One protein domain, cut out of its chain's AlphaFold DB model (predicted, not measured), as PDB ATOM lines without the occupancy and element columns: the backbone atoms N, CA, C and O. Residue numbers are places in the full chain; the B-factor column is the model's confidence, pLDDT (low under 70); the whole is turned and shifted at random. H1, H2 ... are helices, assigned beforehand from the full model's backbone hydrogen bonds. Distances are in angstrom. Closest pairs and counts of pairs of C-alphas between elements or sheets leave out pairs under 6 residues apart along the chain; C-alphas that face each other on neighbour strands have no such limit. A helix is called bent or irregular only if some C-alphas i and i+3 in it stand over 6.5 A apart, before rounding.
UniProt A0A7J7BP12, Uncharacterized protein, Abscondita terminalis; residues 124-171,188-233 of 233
ATOM      1  N   LYS A 124     -23.693 -53.437 130.230       44.47
ATOM      2  CA  LYS A 124     -23.359 -53.914 131.587       44.47
ATOM      3  C   LYS A 124     -23.909 -53.013 132.698       44.47
ATOM      4  O   LYS A 124     -24.320 -53.512 133.741       44.47
ATOM      5  N   THR A 125     -23.984 -51.704 132.459       45.00
ATOM      6  CA  THR A 125     -24.471 -50.737 133.460       45.00
ATOM      7  C   THR A 125     -26.008 -50.724 133.565       45.00
ATOM      8  O   THR A 125     -26.573 -50.414 134.616       45.00
ATOM      9  N   LYS A 126     -26.716 -51.129 132.501       45.19
ATOM     10  CA  LYS A 126     -28.182 -51.229 132.500       45.19
ATOM     11  C   LYS A 126     -28.687 -52.477 133.234       45.19
ATOM     12  O   LYS A 126     -29.674 -52.397 133.955       45.19
ATOM     13  N   GLN A 127     -27.972 -53.600 133.142       43.59
ATOM     14  CA  GLN A 127     -28.366 -54.830 133.843       43.59
ATOM     15  C   GLN A 127     -28.128 -54.773 135.360       43.59
ATOM     16  O   GLN A 127     -28.895 -55.368 136.108       43.59
ATOM     17  N   GLN A 128     -27.127 -54.023 135.838       43.25
ATOM     18  CA  GLN A 128     -26.870 -53.894 137.281       43.25
ATOM     19  C   GLN A 128     -27.894 -53.001 138.006       43.25
ATOM     20  O   GLN A 128     -28.256 -53.283 139.151       43.25
ATOM     21  N   SER A 129     -28.424 -51.968 137.344       51.12
ATOM     22  CA  SER A 129     -29.398 -51.045 137.953       51.12
ATOM     23  C   SER A 129     -30.815 -51.629 138.053       51.12
ATOM     24  O   SER A 129     -31.522 -51.352 139.025       51.12
ATOM     25  N   GLU A 130     -31.218 -52.497 137.120       45.84
ATOM     26  CA  GLU A 130     -32.509 -53.200 137.177       45.84
ATOM     27  C   GLU A 130     -32.543 -54.258 138.298       45.84
ATOM     28  O   GLU A 130     -33.545 -54.373 139.010       45.84
ATOM     29  N   THR A 131     -31.431 -54.963 138.544       49.16
ATOM     30  CA  THR A 131     -31.321 -55.908 139.670       49.16
ATOM     31  C   THR A 131     -31.309 -55.220 141.036       49.16
ATOM     32  O   THR A 131     -31.909 -55.730 141.981       49.16
ATOM     33  N   GLU A 132     -30.696 -54.041 141.174       46.66
ATOM     34  CA  GLU A 132     -30.672 -53.331 142.461       46.66
ATOM     35  C   GLU A 132     -32.016 -52.684 142.830       46.66
ATOM     36  O   GLU A 132     -32.391 -52.678 144.005       46.66
ATOM     37  N   LEU A 133     -32.765 -52.162 141.853       48.50
ATOM     38  CA  LEU A 133     -34.091 -51.583 142.098       48.50
ATOM     39  C   LEU A 133     -35.139 -52.660 142.423       48.50
ATOM     40  O   LEU A 133     -35.976 -52.454 143.306       48.50
ATOM     41  N   GLY A 134     -35.053 -53.830 141.779       45.81
ATOM     42  CA  GLY A 134     -35.892 -54.989 142.097       45.81
ATOM     43  C   GLY A 134     -35.651 -55.521 143.512       45.81
ATOM     44  O   GLY A 134     -36.606 -55.771 144.249       45.81
ATOM     45  N   ASN A 135     -34.386 -55.603 143.937       46.56
ATOM     46  CA  ASN A 135     -34.023 -56.106 145.263       46.56
ATOM     47  C   ASN A 135     -34.430 -55.143 146.390       46.56
ATOM     48  O   ASN A 135     -34.973 -55.580 147.403       46.56
ATOM     49  N   LYS A 136     -34.270 -53.826 146.198       50.09
ATOM     50  CA  LYS A 136     -34.728 -52.824 147.179       50.09
ATOM     51  C   LYS A 136     -36.254 -52.843 147.328       50.09
ATOM     52  O   LYS A 136     -36.762 -52.838 148.447       50.09
ATOM     53  N   SER A 137     -37.001 -52.938 146.224       45.16
ATOM     54  CA  SER A 137     -38.472 -52.982 146.253       45.16
ATOM     55  C   SER A 137     -39.021 -54.236 146.955       45.16
ATOM     56  O   SER A 137     -39.939 -54.131 147.774       45.16
ATOM     57  N   LEU A 138     -38.414 -55.408 146.717       48.50
ATOM     58  CA  LEU A 138     -38.795 -56.659 147.384       48.50
ATOM     59  C   LEU A 138     -38.503 -56.623 148.897       48.50
ATOM     60  O   LEU A 138     -39.295 -57.116 149.704       48.50
ATOM     61  N   GLU A 139     -37.394 -55.996 149.299       48.97
ATOM     62  CA  GLU A 139     -37.034 -55.846 150.710       48.97
ATOM     63  C   GLU A 139     -37.973 -54.913 151.481       48.97
ATOM     64  O   GLU A 139     -38.310 -55.202 152.634       48.97
ATOM     65  N   HIS A 140     -38.420 -53.812 150.871       46.56
ATOM     66  CA  HIS A 140     -39.365 -52.896 151.515       46.56
ATOM     67  C   HIS A 140     -40.751 -53.538 151.701       46.56
ATOM     68  O   HIS A 140     -41.364 -53.343 152.753       46.56
ATOM     69  N   SER A 141     -41.202 -54.375 150.755       50.03
ATOM     70  CA  SER A 141     -42.424 -55.181 150.919       50.03
ATOM     71  C   SER A 141     -42.276 -56.184 152.063       50.03
ATOM     72  O   SER A 141     -43.093 -56.205 152.979       50.03
ATOM     73  N   SER A 142     -41.183 -56.957 152.085       56.88
ATOM     74  CA  SER A 142     -40.982 -57.989 153.109       56.88
ATOM     75  C   SER A 142     -40.834 -57.418 154.523       56.88
ATOM     76  O   SER A 142     -41.311 -58.029 155.482       56.88
ATOM     77  N   LYS A 143     -40.203 -56.247 154.680       56.69
ATOM     78  CA  LYS A 143     -40.102 -55.563 155.979       56.69
ATOM     79  C   LYS A 143     -41.463 -55.026 156.441       56.69
ATOM     80  O   LYS A 143     -41.767 -55.150 157.624       56.69
ATOM     81  N   SER A 144     -42.288 -54.509 155.524       57.50
ATOM     82  CA  SER A 144     -43.656 -54.039 155.810       57.50
ATOM     83  C   SER A 144     -44.612 -55.181 156.185       57.50
ATOM     84  O   SER A 144     -45.395 -55.064 157.127       57.50
ATOM     85  N   ASP A 145     -44.499 -56.328 155.513       59.22
ATOM     86  CA  ASP A 145     -45.322 -57.502 155.810       59.22
ATOM     87  C   ASP A 145     -44.949 -58.141 157.158       59.22
ATOM     88  O   ASP A 145     -45.824 -58.578 157.909       59.22
ATOM     89  N   ARG A 146     -43.657 -58.138 157.525       65.62
ATOM     90  CA  ARG A 146     -43.192 -58.610 158.843       65.62
ATOM     91  C   ARG A 146     -43.643 -57.702 159.983       65.62
ATOM     92  O   ARG A 146     -44.076 -58.208 161.014       65.62
ATOM     93  N   THR A 147     -43.582 -56.380 159.818       67.25
ATOM     94  CA  THR A 147     -44.071 -55.449 160.851       67.25
ATOM     95  C   THR A 147     -45.582 -55.543 161.023       67.25
ATOM     96  O   THR A 147     -46.055 -55.577 162.160       67.25
ATOM     97  N   ARG A 148     -46.340 -55.697 159.930       65.38
ATOM     98  CA  ARG A 148     -47.785 -55.950 159.995       65.38
ATOM     99  C   ARG A 148     -48.092 -57.257 160.731       65.38
ATOM    100  O   ARG A 148     -48.923 -57.254 161.638       65.38
ATOM    101  N   LYS A 149     -47.384 -58.346 160.419       70.25
ATOM    102  CA  LYS A 149     -47.560 -59.638 161.099       70.25
ATOM    103  C   LYS A 149     -47.261 -59.556 162.599       70.25
ATOM    104  O   LYS A 149     -48.083 -59.980 163.402       70.25
ATOM    105  N   ASN A 150     -46.155 -58.919 162.979       69.62
ATOM    106  CA  ASN A 150     -45.801 -58.730 164.388       69.62
ATOM    107  C   ASN A 150     -46.841 -57.878 165.137       69.62
ATOM    108  O   ASN A 150     -47.139 -58.151 166.298       69.62
ATOM    109  N   SER A 151     -47.416 -56.863 164.480       66.94
ATOM    110  CA  SER A 151     -48.468 -56.034 165.079       66.94
ATOM    111  C   SER A 151     -49.784 -56.794 165.279       66.94
ATOM    112  O   SER A 151     -50.431 -56.620 166.308       66.94
ATOM    113  N   LEU A 152     -50.149 -57.688 164.354       73.62
ATOM    114  CA  LEU A 152     -51.336 -58.537 164.481       73.62
ATOM    115  C   LEU A 152     -51.173 -59.571 165.600       73.62
ATOM    116  O   LEU A 152     -52.064 -59.703 166.432       73.62
ATOM    117  N   GLU A 153     -50.011 -60.220 165.695       76.81
ATOM    118  CA  GLU A 153     -49.715 -61.161 166.787       76.81
ATOM    119  C   GLU A 153     -49.722 -60.476 168.166       76.81
ATOM    120  O   GLU A 153     -50.134 -61.071 169.165       76.81
ATOM    121  N   ALA A 154     -49.287 -59.212 168.248       77.81
ATOM    122  CA  ALA A 154     -49.358 -58.432 169.483       77.81
ATOM    123  C   ALA A 154     -50.811 -58.137 169.897       77.81
ATOM    124  O   ALA A 154     -51.149 -58.258 171.075       77.81
ATOM    125  N   ILE A 155     -51.674 -57.808 168.931       75.38
ATOM    126  CA  ILE A 155     -53.104 -57.564 169.164       75.38
ATOM    127  C   ILE A 155     -53.811 -58.857 169.592       75.38
ATOM    128  O   ILE A 155     -54.578 -58.847 170.554       75.38
ATOM    129  N   GLU A 156     -53.521 -59.988 168.943       81.25
ATOM    130  CA  GLU A 156     -54.091 -61.291 169.309       81.25
ATOM    131  C   GLU A 156     -53.748 -61.684 170.751       81.25
ATOM    132  O   GLU A 156     -54.624 -62.104 171.510       81.25
ATOM    133  N   LYS A 157     -52.493 -61.483 171.169       85.31
ATOM    134  CA  LYS A 157     -52.068 -61.746 172.552       85.31
ATOM    135  C   LYS A 157     -52.801 -60.865 173.563       85.31
ATOM    136  O   LYS A 157     -53.197 -61.360 174.618       85.31
ATOM    137  N   GLN A 158     -53.018 -59.588 173.247       77.94
ATOM    138  CA  GLN A 158     -53.776 -58.678 174.112       77.94
ATOM    139  C   GLN A 158     -55.248 -59.094 174.236       77.94
ATOM    140  O   GLN A 158     -55.791 -59.096 175.340       77.94
ATOM    141  N   LEU A 159     -55.884 -59.511 173.138       80.94
ATOM    142  CA  LEU A 159     -57.272 -59.990 173.155       80.94
ATOM    143  C   LEU A 159     -57.435 -61.265 173.993       80.94
ATOM    144  O   LEU A 159     -58.356 -61.349 174.806       80.94
ATOM    145  N   LEU A 160     -56.508 -62.218 173.862       83.62
ATOM    146  CA  LEU A 160     -56.471 -63.429 174.688       83.62
ATOM    147  C   LEU A 160     -56.315 -63.100 176.179       83.62
ATOM    148  O   LEU A 160     -57.004 -63.677 177.021       83.62
ATOM    149  N   GLN A 161     -55.453 -62.141 176.521       81.12
ATOM    150  CA  GLN A 161     -55.271 -61.715 177.906       81.12
ATOM    151  C   GLN A 161     -56.558 -61.109 178.484       81.12
ATOM    152  O   GLN A 161     -56.991 -61.512 179.564       81.12
ATOM    153  N   ILE A 162     -57.233 -60.238 177.732       77.56
ATOM    154  CA  ILE A 162     -58.516 -59.645 178.133       77.56
ATOM    155  C   ILE A 162     -59.593 -60.724 178.319       77.56
ATOM    156  O   ILE A 162     -60.359 -60.678 179.282       77.56
ATOM    157  N   GLU A 163     -59.651 -61.725 177.437       74.88
ATOM    158  CA  GLU A 163     -60.626 -62.810 177.551       74.88
ATOM    159  C   GLU A 163     -60.372 -63.686 178.789       74.88
ATOM    160  O   GLU A 163     -61.311 -64.047 179.505       74.88
ATOM    161  N   THR A 164     -59.107 -63.987 179.095       76.44
ATOM    162  CA  THR A 164     -58.749 -64.747 180.305       76.44
ATOM    163  C   THR A 164     -59.005 -63.959 181.590       76.44
ATOM    164  O   THR A 164     -59.509 -64.523 182.561       76.44
ATOM    165  N   GLU A 165     -58.753 -62.649 181.603       70.19
ATOM    166  CA  GLU A 165     -59.103 -61.779 182.729       70.19
ATOM    167  C   GLU A 165     -60.619 -61.646 182.905       70.19
ATOM    168  O   GLU A 165     -61.106 -61.620 184.036       70.19
ATOM    169  N   LYS A 166     -61.388 -61.631 181.809       72.75
ATOM    170  CA  LYS A 166     -62.856 -61.648 181.853       72.75
ATOM    171  C   LYS A 166     -63.389 -62.947 182.462       72.75
ATOM    172  O   LYS A 166     -64.312 -62.886 183.268       72.75
ATOM    173  N   LYS A 167     -62.794 -64.101 182.127       71.62
ATOM    174  CA  LYS A 167     -63.157 -65.400 182.726       71.62
ATOM    175  C   LYS A 167     -62.835 -65.441 184.224       71.62
ATOM    176  O   LYS A 167     -63.698 -65.808 185.008       71.62
ATOM    177  N   ARG A 168     -61.669 -64.934 184.645       63.62
ATOM    178  CA  ARG A 168     -61.296 -64.843 186.073       63.62
ATOM    179  C   ARG A 168     -62.219 -63.925 186.888       63.62
ATOM    180  O   ARG A 168     -62.533 -64.233 188.032       63.62
ATOM    181  N   LYS A 169     -62.687 -62.819 186.299       59.22
ATOM    182  CA  LYS A 169     -63.629 -61.883 186.946       59.22
ATOM    183  C   LYS A 169     -65.070 -62.406 187.009       59.22
ATOM    184  O   LYS A 169     -65.854 -61.886 187.793       59.22
ATOM    185  N   ALA A 170     -65.425 -63.412 186.209       56.00
ATOM    186  CA  ALA A 170     -66.739 -64.056 186.257       56.00
ATOM    187  C   ALA A 170     -66.843 -65.134 187.355       56.00
ATOM    188  O   ALA A 170     -67.948 -65.508 187.727       56.00
ATOM    189  N   GLU A 171     -65.716 -65.611 187.892       56.78
ATOM    190  CA  GLU A 171     -65.671 -66.677 188.909       56.78
ATOM    191  C   GLU A 171     -65.534 -66.160 190.358       56.78
ATOM    192  O   GLU A 171     -65.433 -66.966 191.278       56.78
ATOM    193  N   VAL A 188     -64.271 -51.152 181.472       76.19
ATOM    194  CA  VAL A 188     -63.716 -52.031 180.431       76.19
ATOM    195  C   VAL A 188     -64.432 -51.864 179.083       76.19
ATOM    196  O   VAL A 188     -63.805 -51.917 178.033       76.19
ATOM    197  N   ALA A 189     -65.748 -51.644 179.079       76.94
ATOM    198  CA  ALA A 189     -66.510 -51.423 177.850       76.94
ATOM    199  C   ALA A 189     -66.222 -50.048 177.223       76.94
ATOM    200  O   ALA A 189     -66.320 -49.903 176.005       76.94
ATOM    201  N   VAL A 190     -65.854 -49.051 178.035       80.00
ATOM    202  CA  VAL A 190     -65.451 -47.722 177.550       80.00
ATOM    203  C   VAL A 190     -64.074 -47.801 176.892       80.00
ATOM    204  O   VAL A 190     -63.926 -47.367 175.751       80.00
ATOM    205  N   GLU A 191     -63.109 -48.449 177.546       84.31
ATOM    206  CA  GLU A 191     -61.773 -48.695 176.982       84.31
ATOM    207  C   GLU A 191     -61.842 -49.542 175.698       84.31
ATOM    208  O   GLU A 191     -61.184 -49.243 174.697       84.31
ATOM    209  N   LEU A 192     -62.712 -50.559 175.665       89.06
ATOM    210  CA  LEU A 192     -62.948 -51.353 174.458       89.06
ATOM    211  C   LEU A 192     -63.542 -50.504 173.319       89.06
ATOM    212  O   LEU A 192     -63.154 -50.642 172.163       89.06
ATOM    213  N   ALA A 193     -64.464 -49.588 173.619       88.44
ATOM    214  CA  ALA A 193     -65.037 -48.708 172.604       88.44
ATOM    215  C   ALA A 193     -64.003 -47.717 172.038       88.44
ATOM    216  O   ALA A 193     -64.047 -47.378 170.853       88.44
ATOM    217  N   GLU A 194     -63.067 -47.243 172.858       90.06
ATOM    218  CA  GLU A 194     -61.988 -46.357 172.416       90.06
ATOM    219  C   GLU A 194     -60.955 -47.085 171.555       90.06
ATOM    220  O   GLU A 194     -60.574 -46.577 170.497       90.06
ATOM    221  N   THR A 195     -60.560 -48.294 171.952       92.62
ATOM    222  CA  THR A 195     -59.656 -49.140 171.158       92.62
ATOM    223  C   THR A 195     -60.276 -49.513 169.812       92.62
ATOM    224  O   THR A 195     -59.620 -49.362 168.782       92.62
ATOM    225  N   LEU A 196     -61.565 -49.867 169.768       94.19
ATOM    226  CA  LEU A 196     -62.283 -50.103 168.510       94.19
ATOM    227  C   LEU A 196     -62.278 -48.867 167.596       94.19
ATOM    228  O   LEU A 196     -61.979 -48.981 166.408       94.19
ATOM    229  N   LYS A 197     -62.505 -47.663 168.138       94.38
ATOM    230  CA  LYS A 197     -62.418 -46.413 167.356       94.38
ATOM    231  C   LYS A 197     -61.018 -46.161 166.797       94.38
ATOM    232  O   LYS A 197     -60.885 -45.615 165.699       94.38
ATOM    233  N   GLN A 198     -59.970 -46.500 167.546       92.50
ATOM    234  CA  GLN A 198     -58.590 -46.383 167.072       92.50
ATOM    235  C   GLN A 198     -58.306 -47.382 165.945       92.50
ATOM    236  O   GLN A 198     -57.760 -46.985 164.914       92.50
ATOM    237  N   ILE A 199     -58.759 -48.630 166.092       94.00
ATOM    238  CA  ILE A 199     -58.647 -49.667 165.058       94.00
ATOM    239  C   ILE A 199     -59.359 -49.224 163.775       94.00
ATOM    240  O   ILE A 199     -58.763 -49.266 162.703       94.00
ATOM    241  N   GLU A 200     -60.582 -48.696 163.861       96.75
ATOM    242  CA  GLU A 200     -61.301 -48.178 162.688       96.75
ATOM    243  C   GLU A 200     -60.560 -47.032 161.986       96.75
ATOM    244  O   GLU A 200     -60.552 -46.940 160.756       96.75
ATOM    245  N   LYS A 201     -59.946 -46.117 162.747       95.69
ATOM    246  CA  LYS A 201     -59.119 -45.047 162.165       95.69
ATOM    247  C   LYS A 201     -57.910 -45.625 161.432       95.69
ATOM    248  O   LYS A 201     -57.590 -45.138 160.349       95.69
ATOM    249  N   TYR A 202     -57.278 -46.648 161.997       94.31
ATOM    250  CA  TYR A 202     -56.130 -47.302 161.386       94.31
ATOM    251  C   TYR A 202     -56.506 -48.072 160.112       94.31
ATOM    252  O   TYR A 202     -55.825 -47.926 159.102       94.31
ATOM    253  N   ILE A 203     -57.633 -48.790 160.109       95.81
ATOM    254  CA  ILE A 203     -58.168 -49.453 158.908       95.81
ATOM    255  C   ILE A 203     -58.405 -48.424 157.796       95.81
ATOM    256  O   ILE A 203     -57.860 -48.570 156.706       95.81
ATOM    257  N   ARG A 204     -59.092 -47.310 158.094       95.69
ATOM    258  CA  ARG A 204     -59.314 -46.231 157.109       95.69
ATOM    259  C   ARG A 204     -58.018 -45.633 156.559       95.69
ATOM    260  O   ARG A 204     -57.978 -45.192 155.414       95.69
ATOM    261  N   TYR A 205     -56.973 -45.551 157.377       94.75
ATOM    262  CA  TYR A 205     -55.660 -45.105 156.920       94.75
ATOM    263  C   TYR A 205     -55.032 -46.120 155.956       94.75
ATOM    264  O   TYR A 205     -54.537 -45.727 154.899       94.75
ATOM    265  N   LEU A 206     -55.088 -47.411 156.288       92.31
ATOM    266  CA  LEU A 206     -54.578 -48.477 155.427       92.31
ATOM    267  C   LEU A 206     -55.321 -48.544 154.088       92.31
ATOM    268  O   LEU A 206     -54.664 -48.665 153.057       92.31
ATOM    269  N   ASP A 207     -56.644 -48.375 154.080       95.50
ATOM    270  CA  ASP A 207     -57.438 -48.352 152.845       95.50
ATOM    271  C   ASP A 207     -56.975 -47.238 151.899       95.50
ATOM    272  O   ASP A 207     -56.711 -47.482 150.722       95.50
ATOM    273  N   LYS A 208     -56.751 -46.026 152.428       93.88
ATOM    274  CA  LYS A 208     -56.215 -44.898 151.645       93.88
ATOM    275  C   LYS A 208     -54.823 -45.182 151.081       93.88
ATOM    276  O   LYS A 208     -54.524 -44.804 149.948       93.88
ATOM    277  N   GLN A 209     -53.964 -45.843 151.855       88.81
ATOM    278  CA  GLN A 209     -52.633 -46.240 151.386       88.81
ATOM    279  C   GLN A 209     -52.725 -47.289 150.268       88.81
ATOM    280  O   GLN A 209     -52.003 -47.201 149.272       88.81
ATOM    281  N   CYS A 210     -53.650 -48.245 150.379       89.00
ATOM    282  CA  CYS A 210     -53.922 -49.225 149.330       89.00
ATOM    283  C   CYS A 210     -54.470 -48.577 148.048       89.00
ATOM    284  O   CYS A 210     -54.025 -48.928 146.955       89.00
ATOM    285  N   GLU A 211     -55.388 -47.614 148.154       94.19
ATOM    286  CA  GLU A 211     -55.892 -46.849 147.005       94.19
ATOM    287  C   GLU A 211     -54.778 -46.068 146.301       94.19
ATOM    288  O   GLU A 211     -54.635 -46.163 145.080       94.19
ATOM    289  N   SER A 212     -53.945 -45.358 147.069       90.69
ATOM    290  CA  SER A 212     -52.776 -44.637 146.552       90.69
ATOM    291  C   SER A 212     -51.835 -45.574 145.787       90.69
ATOM    292  O   SER A 212     -51.518 -45.335 144.620       90.69
ATOM    293  N   SER A 213     -51.481 -46.713 146.390       93.88
ATOM    294  CA  SER A 213     -50.630 -47.727 145.759       93.88
ATOM    295  C   SER A 213     -51.230 -48.281 144.459       93.88
ATOM    296  O   SER A 213     -50.528 -48.441 143.454       93.88
ATOM    297  N   ASN A 214     -52.542 -48.532 144.435       93.44
ATOM    298  CA  ASN A 214     -53.240 -49.014 143.244       93.44
ATOM    299  C   ASN A 214     -53.251 -47.981 142.109       93.44
ATOM    300  O   ASN A 214     -53.120 -48.367 140.942       93.44
ATOM    301  N   ASN A 215     -53.365 -46.690 142.431       93.44
ATOM    302  CA  ASN A 215     -53.272 -45.610 141.450       93.44
ATOM    303  C   ASN A 215     -51.870 -45.539 140.841       93.44
ATOM    304  O   ASN A 215     -51.742 -45.611 139.619       93.44
ATOM    305  N   THR A 216     -50.815 -45.549 141.660       92.81
ATOM    306  CA  THR A 216     -49.429 -45.579 141.162       92.81
ATOM    307  C   THR A 216     -49.172 -46.805 140.282       92.81
ATOM    308  O   THR A 216     -48.574 -46.708 139.211       92.81
ATOM    309  N   LYS A 217     -49.684 -47.981 140.668       92.88
ATOM    310  CA  LYS A 217     -49.580 -49.200 139.849       92.88
ATOM    311  C   LYS A 217     -50.279 -49.050 138.494       92.88
ATOM    312  O   LYS A 217     -49.812 -49.620 137.505       92.88
ATOM    313  N   ARG A 218     -51.396 -48.321 138.428       94.06
ATOM    314  CA  ARG A 218     -52.101 -48.023 137.173       94.06
ATOM    315  C   ARG A 218     -51.281 -47.082 136.291       94.06
ATOM    316  O   ARG A 218     -51.088 -47.395 135.121       94.06
ATOM    317  N   GLU A 219     -50.733 -46.013 136.857       94.56
ATOM    318  CA  GLU A 219     -49.870 -45.065 136.141       94.56
ATOM    319  C   GLU A 219     -48.636 -45.755 135.551       94.56
ATOM    320  O   GLU A 219     -48.345 -45.603 134.365       94.56
ATOM    321  N   ILE A 220     -47.961 -46.605 136.332       93.75
ATOM    322  CA  ILE A 220     -46.814 -47.389 135.854       93.75
ATOM    323  C   ILE A 220     -47.214 -48.275 134.670       93.75
ATOM    324  O   ILE A 220     -46.485 -48.351 133.679       93.75
ATOM    325  N   LYS A 221     -48.379 -48.935 134.735       96.94
ATOM    326  CA  LYS A 221     -48.884 -49.756 133.621       96.94
ATOM    327  C   LYS A 221     -49.120 -48.916 132.367       96.94
ATOM    328  O   LYS A 221     -48.733 -49.342 131.283       96.94
ATOM    329  N   GLU A 222     -49.716 -47.735 132.498       96.06
ATOM    330  CA  GLU A 222     -49.941 -46.832 131.366       96.06
ATOM    331  C   GLU A 222     -48.634 -46.343 130.743       96.06
ATOM    332  O   GLU A 222     -48.483 -46.382 129.520       96.06
ATOM    333  N   VAL A 223     -47.669 -45.930 131.568       96.69
ATOM    334  CA  VAL A 223     -46.333 -45.525 131.110       96.69
ATOM    335  C   VAL A 223     -45.639 -46.683 130.398       96.69
ATOM    336  O   VAL A 223     -45.113 -46.503 129.302       96.69
ATOM    337  N   THR A 224     -45.719 -47.892 130.956       96.12
ATOM    338  CA  THR A 224     -45.151 -49.103 130.346       96.12
ATOM    339  C   THR A 224     -45.757 -49.375 128.967       96.12
ATOM    340  O   THR A 224     -45.033 -49.680 128.022       96.12
ATOM    341  N   ILE A 225     -47.080 -49.239 128.818       97.75
ATOM    342  CA  ILE A 225     -47.759 -49.407 127.523       97.75
ATOM    343  C   ILE A 225     -47.308 -48.333 126.524       97.75
ATOM    344  O   ILE A 225     -47.031 -48.657 125.369       97.75
ATOM    345  N   LYS A 226     -47.218 -47.064 126.945       96.38
ATOM    346  CA  LYS A 226     -46.747 -45.962 126.088       96.38
ATOM    347  C   LYS A 226     -45.315 -46.197 125.608       96.38
ATOM    348  O   LYS A 226     -45.053 -46.026 124.423       96.38
ATOM    349  N   LEU A 227     -44.428 -46.642 126.498       95.00
ATOM    350  CA  LEU A 227     -43.036 -46.945 126.171       95.00
ATOM    351  C   LEU A 227     -42.931 -48.097 125.162       95.00
ATOM    352  O   LEU A 227     -42.235 -47.968 124.161       95.00
ATOM    353  N   LYS A 228     -43.679 -49.193 125.362       96.69
ATOM    354  CA  LYS A 228     -43.722 -50.311 124.402       96.69
ATOM    355  C   LYS A 228     -44.147 -49.854 123.005       96.69
ATOM    356  O   LYS A 228     -43.465 -50.157 122.037       96.69
ATOM    357  N   ARG A 229     -45.200 -49.035 122.915       95.69
ATOM    358  CA  ARG A 229     -45.668 -48.462 121.639       95.69
ATOM    359  C   ARG A 229     -44.664 -47.516 120.981       95.69
ATOM    360  O   ARG A 229     -44.743 -47.320 119.775       95.69
ATOM    361  N   GLN A 230     -43.793 -46.867 121.753       93.44
ATOM    362  CA  GLN A 230     -42.718 -46.037 121.202       93.44
ATOM    363  C   GLN A 230     -41.570 -46.883 120.655       93.44
ATOM    364  O   GLN A 230     -40.986 -46.489 119.661       93.44
ATOM    365  N   MET A 231     -41.268 -48.026 121.274       91.88
ATOM    366  CA  MET A 231     -40.218 -48.937 120.798       91.88
ATOM    367  C   MET A 231     -40.631 -49.761 119.570       91.88
ATOM    368  O   MET A 231     -39.768 -50.277 118.872       91.88
ATOM    369  N   GLU A 232     -41.932 -49.920 119.321       90.00
ATOM    370  CA  GLU A 232     -42.467 -50.596 118.128       90.00
ATOM    371  C   GLU A 232     -42.515 -49.696 116.876       90.00
ATOM    372  O   GLU A 232     -42.821 -50.191 115.791       90.00
ATOM    373  N   LYS A 233     -42.253 -48.390 117.017       76.62
ATOM    374  CA  LYS A 233     -42.194 -47.414 115.918       76.62
ATOM    375  C   LYS A 233     -40.757 -47.146 115.505       76.62
ATOM    376  O   LYS A 233     -40.560 -46.922 114.292       76.62
TER     377      LYS A 233
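What this domain is: This is residues 124 to 171 and 188 to 233 of the 233 residues of an uncharacterized protein of Abscondita terminalis (UniProt A0A7J7BP12). Two long helices, H1 and H2, run lengthwise in opposite directions as the two sides of a narrow, open frame, with an empty gap between them that narrows toward the cut in the chain. The printed part has 94 residues with two named helices, H1 then H2 along the chain, and no named strand; the class is all helix. The whole is extended, with a radius of gyration of the C-alphas of 22.4 A, and its C-alphas span 78 by 26 by 13 A, a rod.

Where its parts are: H1 covers residues 124 to 170, 70.5 A from its first to its last C-alpha; C-alpha 124 is at (-23.359, -53.914, 131.587), and C-alpha 170 is at (-66.739, -64.056, 186.257). H2 covers residues 188 to 231, 64.2 A long, and ends with C-alpha 231 at (-40.218, -48.937, 120.798). Neither helix is bent.

How they stand to each other: H1 and H2 are apart, with no C-alpha of the one within 8 A of the other. Residues 124 to 161 of H1 stand free, and so do residues 189 to 233, of which 189 to 231 belong to H2. In H2 every O i to N i+4 pair is within hydrogen-bond range; in H1, 39 of 43 are.

The domain as a whole: The C-alphas farthest apart are those of Glu 171 and Lys 233, at 79.1 A. Residues 172 to 187 are not printed, and C-alphas 171 and 188 are 17.0 A apart across this cut; the link from H1 to H2 is the link across the cut. Residue 233 is the chain's last residue. Mean pLDDT is 76.5 for the printed part, 62 for H1 and 93 for H2. It is under 70 at residues 124 to 148, 150 to 151 and 168 to 171.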